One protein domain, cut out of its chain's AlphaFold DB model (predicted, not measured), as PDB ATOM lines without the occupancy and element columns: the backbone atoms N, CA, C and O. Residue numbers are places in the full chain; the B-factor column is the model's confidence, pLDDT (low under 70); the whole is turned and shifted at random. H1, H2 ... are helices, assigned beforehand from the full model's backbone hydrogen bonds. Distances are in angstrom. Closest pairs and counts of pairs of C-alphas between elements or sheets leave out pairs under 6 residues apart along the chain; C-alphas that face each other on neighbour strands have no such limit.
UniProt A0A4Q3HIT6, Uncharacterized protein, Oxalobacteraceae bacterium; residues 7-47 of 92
ATOM      1  N   LEU A   7      -1.287 -35.056  -4.123       63.06
ATOM      2  CA  LEU A   7      -2.351 -35.910  -3.578       63.06
ATOM      3  C   LEU A   7      -2.719 -37.044  -4.534       63.06
ATOM      4  O   LEU A   7      -2.877 -38.177  -4.087       63.06
ATOM      5  N   TYR A   8      -2.809 -36.762  -5.832       68.31
ATOM      6  CA  TYR A   8      -3.175 -37.747  -6.851       68.31
ATOM      7  C   TYR A   8      -2.175 -38.910  -6.970       68.31
ATOM      8  O   TYR A   8      -2.611 -40.056  -6.840       68.31
ATOM      9  N   PRO A   9      -0.851 -38.687  -7.122       70.69
ATOM     10  CA  PRO A   9       0.111 -39.784  -7.145       70.69
ATOM     11  C   PRO A   9       0.199 -40.490  -5.788       70.69
ATOM     12  O   PRO A   9       0.322 -41.709  -5.758       70.69
ATOM     13  N   THR A  10       0.059 -39.771  -4.666       69.56
ATOM     14  CA  THR A  10       0.068 -40.395  -3.331       69.56
ATOM     15  C   THR A  10      -1.131 -41.324  -3.131       69.56
ATOM     16  O   THR A  10      -0.958 -42.443  -2.655       69.56
ATOM     17  N   LEU A  11      -2.344 -40.900  -3.502       76.00
ATOM     18  CA  LEU A  11      -3.562 -41.711  -3.388       76.00
ATOM     19  C   LEU A  11      -3.530 -42.913  -4.337       76.00
ATOM     20  O   LEU A  11      -3.885 -44.021  -3.933       76.00
ATOM     21  N   LEU A  12      -3.056 -42.721  -5.569       79.88
ATOM     22  CA  LEU A  12      -2.899 -43.800  -6.542       79.88
ATOM     23  C   LEU A  12      -1.863 -44.831  -6.066       79.88
ATOM     24  O   LEU A  12      -2.139 -46.028  -6.053       79.88
ATOM     25  N   LEU A  13      -0.702 -44.376  -5.589       72.50
ATOM     26  CA  LEU A  13       0.338 -45.245  -5.042       72.50
ATOM     27  C   LEU A  13      -0.145 -45.977  -3.783       72.50
ATOM     28  O   LEU A  13       0.093 -47.174  -3.641       72.50
ATOM     29  N   TRP A  14      -0.861 -45.291  -2.889       73.94
ATOM     30  CA  TRP A  14      -1.382 -45.878  -1.654       73.94
ATOM     31  C   TRP A  14      -2.442 -46.952  -1.913       73.94
ATOM     32  O   TRP A  14      -2.380 -48.038  -1.335       73.94
ATOM     33  N   THR A  15      -3.395 -46.675  -2.807       76.00
ATOM     34  CA  THR A  15      -4.414 -47.653  -3.216       76.00
ATOM     35  C   THR A  15      -3.773 -48.848  -3.920       76.00
ATOM     36  O   THR A  15      -4.065 -49.992  -3.577       76.00
ATOM     37  N   TRP A  16      -2.813 -48.617  -4.817       74.31
ATOM     38  CA  TRP A  16      -2.076 -49.680  -5.502       74.31
ATOM     39  C   TRP A  16      -1.246 -50.559  -4.547       74.31
ATOM     40  O   TRP A  16      -1.312 -51.787  -4.637       74.31
ATOM     41  N   LEU A  17      -0.540 -49.959  -3.577       70.00
ATOM     42  CA  LEU A  17       0.201 -50.665  -2.515       70.00
ATOM     43  C   LEU A  17      -0.712 -51.517  -1.617       70.00
ATOM     44  O   LEU A  17      -0.285 -52.557  -1.114       70.00
ATOM     45  N   ARG A  18      -1.956 -51.078  -1.385       71.38
ATOM     46  CA  ARG A  18      -2.948 -51.797  -0.567       71.38
ATOM     47  C   ARG A  18      -3.595 -52.962  -1.320       71.38
ATOM     48  O   ARG A  18      -3.863 -53.986  -0.698       71.38
ATOM     49  N   VAL A  19      -3.821 -52.818  -2.627       73.12
ATOM     50  CA  VAL A  19      -4.503 -53.822  -3.462       73.12
ATOM     51  C   VAL A  19      -3.551 -54.916  -3.950       73.12
ATOM     52  O   VAL A  19      -3.965 -56.064  -4.086       73.12
ATOM     53  N   ARG A  20      -2.270 -54.605  -4.193       68.50
ATOM     54  CA  ARG A  20      -1.297 -55.598  -4.670       68.50
ATOM     55  C   ARG A  20      -0.379 -56.093  -3.543       68.50
ATOM     56  O   ARG A  20       0.188 -55.281  -2.806       68.50
ATOM     57  N   PRO A  21      -0.169 -57.415  -3.394       60.34
ATOM     58  CA  PRO A  21       0.913 -57.915  -2.557       60.34
ATOM     59  C   PRO A  21       2.247 -57.429  -3.140       60.34
ATOM     60  O   PRO A  21       2.551 -57.653  -4.312       60.34
ATOM     61  N   GLY A  22       3.014 -56.694  -2.333       61.06
ATOM     62  CA  GLY A  22       4.314 -56.174  -2.739       61.06
ATOM     63  C   GLY A  22       5.284 -57.333  -2.937       61.06
ATOM     64  O   GLY A  22       5.574 -58.043  -1.978       61.06
ATOM     65  N   ARG A  23       5.759 -57.535  -4.172       64.94
ATOM     66  CA  ARG A  23       6.699 -58.622  -4.505       64.94
ATOM     67  C   ARG A  23       8.113 -58.350  -3.982       64.94
ATOM     68  O   ARG A  23       8.835 -59.301  -3.729       64.94
ATOM     69  N   ILE A  24       8.463 -57.077  -3.788       72.25
ATOM     70  CA  ILE A  24       9.793 -56.624  -3.354       72.25
ATOM     71  C   ILE A  24       9.792 -56.130  -1.901       72.25
ATOM     72  O   ILE A  24       8.769 -55.655  -1.388       72.25
ATOM     73  N   ALA A  25      10.940 -56.224  -1.228       72.88
ATOM     74  CA  ALA A  25      11.127 -55.793   0.162       72.88
ATOM     75  C   ALA A  25      10.744 -54.315   0.372       72.88
ATOM     76  O   ALA A  25      10.012 -54.000   1.314       72.88
ATOM     77  N   TYR A  26      11.114 -53.432  -0.563       74.19
ATOM     78  CA  TYR A  26      10.740 -52.016  -0.522       74.19
ATOM     79  C   TYR A  26       9.224 -51.785  -0.496       74.19
ATOM     80  O   TYR A  26       8.731 -50.972   0.277       74.19
ATOM     81  N   MET A  27       8.450 -52.537  -1.286       70.56
ATOM     82  CA  MET A  27       6.988 -52.401  -1.296       70.56
ATOM     83  C   MET A  27       6.362 -52.863   0.022       70.56
ATOM     84  O   MET A  27       5.363 -52.290   0.455       70.56
ATOM     85  N   ARG A  28       6.937 -53.878   0.681       74.00
ATOM     86  CA  ARG A  28       6.501 -54.296   2.023       74.00
ATOM     87  C   ARG A  28       6.784 -53.212   3.064       74.00
ATOM     88  O   ARG A  28       5.910 -52.943   3.883       74.00
ATOM     89  N   LEU A  29       7.939 -52.550   2.979       76.69
ATOM     90  CA  LEU A  29       8.277 -51.409   3.832       76.69
ATOM     91  C   LEU A  29       7.347 -50.212   3.578       76.69
ATOM     92  O   LEU A  29       6.764 -49.677   4.512       76.69
ATOM     93  N   LEU A  30       7.108 -49.842   2.317       74.06
ATOM     94  CA  LEU A  30       6.199 -48.742   1.977       74.06
ATOM     95  C   LEU A  30       4.766 -48.965   2.481       74.06
ATOM     96  O   LEU A  30       4.062 -48.002   2.776       74.06
ATOM     97  N   ARG A  31       4.321 -50.222   2.609       73.25
ATOM     98  CA  ARG A  31       2.998 -50.559   3.161       73.25
ATOM     99  C   ARG A  31       2.871 -50.313   4.664       73.25
ATOM    100  O   ARG A  31       1.742 -50.130   5.118       73.25
ATOM    101  N   SER A  32       3.966 -50.331   5.429       78.38
ATOM    102  CA  SER A  32       3.927 -50.024   6.867       78.38
ATOM    103  C   SER A  32       3.883 -48.517   7.142       78.38
ATOM    104  O   SER A  32       3.537 -48.096   8.245       78.38
ATOM    105  N   PHE A  33       4.184 -47.687   6.140       79.06
ATOM    106  CA  PHE A  33       4.182 -46.239   6.276       79.06
ATOM    107  C   PHE A  33       2.774 -45.633   6.238       79.06
ATOM    108  O   PHE A  33       1.860 -46.083   5.546       79.06
ATOM    109  N   SER A  34       2.606 -44.552   7.000       78.94
ATOM    110  CA  SER A  34       1.384 -43.754   6.993       78.94
ATOM    111  C   SER A  34       1.275 -42.929   5.705       78.94
ATOM    112  O   SER A  34       2.274 -42.614   5.057       78.94
ATOM    113  N   LEU A  35       0.054 -42.501   5.363       73.50
ATOM    114  CA  LEU A  35      -0.209 -41.618   4.216       73.50
ATOM    115  C   LEU A  35       0.668 -40.357   4.220       73.50
ATOM    116  O   LEU A  35       1.091 -39.889   3.166       73.50
ATOM    117  N   ARG A  36       0.967 -39.816   5.408       76.44
ATOM    118  CA  ARG A  36       1.831 -38.642   5.565       76.44
ATOM    119  C   ARG A  36       3.273 -38.948   5.156       76.44
ATOM    120  O   ARG A  36       3.841 -38.160   4.410       76.44
ATOM    121  N   HIS A  37       3.833 -40.073   5.609       79.56
ATOM    122  CA  HIS A  37       5.184 -40.498   5.233       79.56
ATOM    123  C   HIS A  37       5.288 -40.788   3.735       79.56
ATOM    124  O   HIS A  37       6.213 -40.307   3.089       79.56
ATOM    125  N   LEU A  38       4.302 -41.486   3.162       79.69
ATOM    126  CA  LEU A  38       4.278 -41.761   1.726       79.69
ATOM    127  C   LEU A  38       4.217 -40.469   0.901       79.69
ATOM    128  O   LEU A  38       4.950 -40.328  -0.072       79.69
ATOM    129  N   ARG A  39       3.400 -39.497   1.324       77.69
ATOM    130  CA  ARG A  39       3.331 -38.181   0.678       77.69
ATOM    131  C   ARG A  39       4.670 -37.446   0.720       77.69
ATOM    132  O   ARG A  39       5.020 -36.810  -0.265       77.69
ATOM    133  N   SER A  40       5.406 -37.520   1.832       80.00
ATOM    134  CA  SER A  40       6.740 -36.916   1.931       80.00
ATOM    135  C   SER A  40       7.733 -37.564   0.966       80.00
ATOM    136  O   SER A  40       8.450 -36.839   0.293       80.00
ATOM    137  N   ILE A  41       7.723 -38.897   0.830       80.12
ATOM    138  CA  ILE A  41       8.567 -39.615  -0.143       80.12
ATOM    139  C   ILE A  41       8.214 -39.196  -1.574       80.12
ATOM    140  O   ILE A  41       9.095 -38.861  -2.354       80.12
ATOM    141  N   VAL A  42       6.925 -39.176  -1.925       77.31
ATOM    142  CA  VAL A  42       6.474 -38.756  -3.263       77.31
ATOM    143  C   VAL A  42       6.857 -37.301  -3.538       77.31
ATOM    144  O   VAL A  42       7.295 -36.985  -4.637       77.31
ATOM    145  N   PHE A  43       6.722 -36.417  -2.550       76.81
ATOM    146  CA  PHE A  43       7.130 -35.021  -2.679       76.81
ATOM    147  C   PHE A  43       8.641 -34.877  -2.896       76.81
ATOM    148  O   PHE A  43       9.049 -34.105  -3.757       76.81
ATOM    149  N   ASP A  44       9.449 -35.649  -2.171       74.44
ATOM    150  CA  ASP A  44      10.905 -35.699  -2.337       74.44
ATOM    151  C   ASP A  44      11.289 -36.167  -3.752       74.44
ATOM    152  O   ASP A  44      12.049 -35.501  -4.450       74.44
ATOM    153  N   GLN A  45      10.635 -37.222  -4.253       71.38
ATOM    154  CA  GLN A  45      10.801 -37.711  -5.630       71.38
ATOM    155  C   GLN A  45      10.352 -36.695  -6.697       71.38
ATOM    156  O   GLN A  45      10.866 -36.695  -7.815       71.38
ATOM    157  N   MET A  46       9.402 -35.811  -6.374       74.19
ATOM    158  CA  MET A  46       8.956 -34.727  -7.259       74.19
ATOM    159  C   MET A  46       9.912 -33.528  -7.292       74.19
ATOM    160  O   MET A  46       9.702 -32.618  -8.096       74.19
ATOM    161  N   LEU A  47      10.950 -33.502  -6.452       70.00
ATOM    162  CA  LEU A  47      12.002 -32.490  -6.463       70.00
ATOM    163  C   LEU A  47      13.267 -33.093  -7.098       70.00
ATOM    164  O   LEU A  47      14.215 -33.418  -6.387       70.00
TER     165      LEU A  47
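This is residues 7 to 47 of the 92 residues of an uncharacterized protein of Oxalobacteraceae bacterium (UniProt A0A4Q3HIT6). One longer helix, H1, runs along the long axis, and two shorter helices, H2 and H3, pack on one side of it, H2 near the end of H1 at residues 17 to 18 and H3 coming closest at Thr 10 of H1, both set crosswise to it. The printed part has 41 residues with three named helices in the order H1, H2, H3, and is all helix. It is compact, with a radius of gyration of the C-alphas of 9.8 A, yet elongated, spanning 27 by 17 by 15 A.

H1, residues 7 to 19, begins at C-alpha 7 (-2.351, -35.910, -3.578) and is 18.0 A long. H2, residues 25 to 32, measures 11.4 A. H3, residues 35 to 45, measures 15.3 A and ends at C-alpha 45 (10.801, -37.711, -5.630).

H1 touches H2 with residues 17 to 18 alone, about perpendicular at 73 degrees; the closest C-alphas, of Leu 17 and Arg 31, are 6.3 A apart. H1 touches H3 at a steep tilt of 62 degrees, opposite ways; the closest C-alphas, of Thr 10 and Arg 39, are 5.6 A apart. H2 and H3 are close but not clearly touching, the closest C-alphas, of Leu 30 and Leu 38, being 7.2 A apart. Each O i to N i+4 pair is within hydrogen-bond range in H1 and H3, and 3 of 4 in H2.

The two C-alphas farthest apart, of Pro 21 and Leu 47, are 28.0 A apart. The printed part has no cut, and both links are tight. Residues 7 to 8, 10 and 20 to 23 have pLDDT under 70.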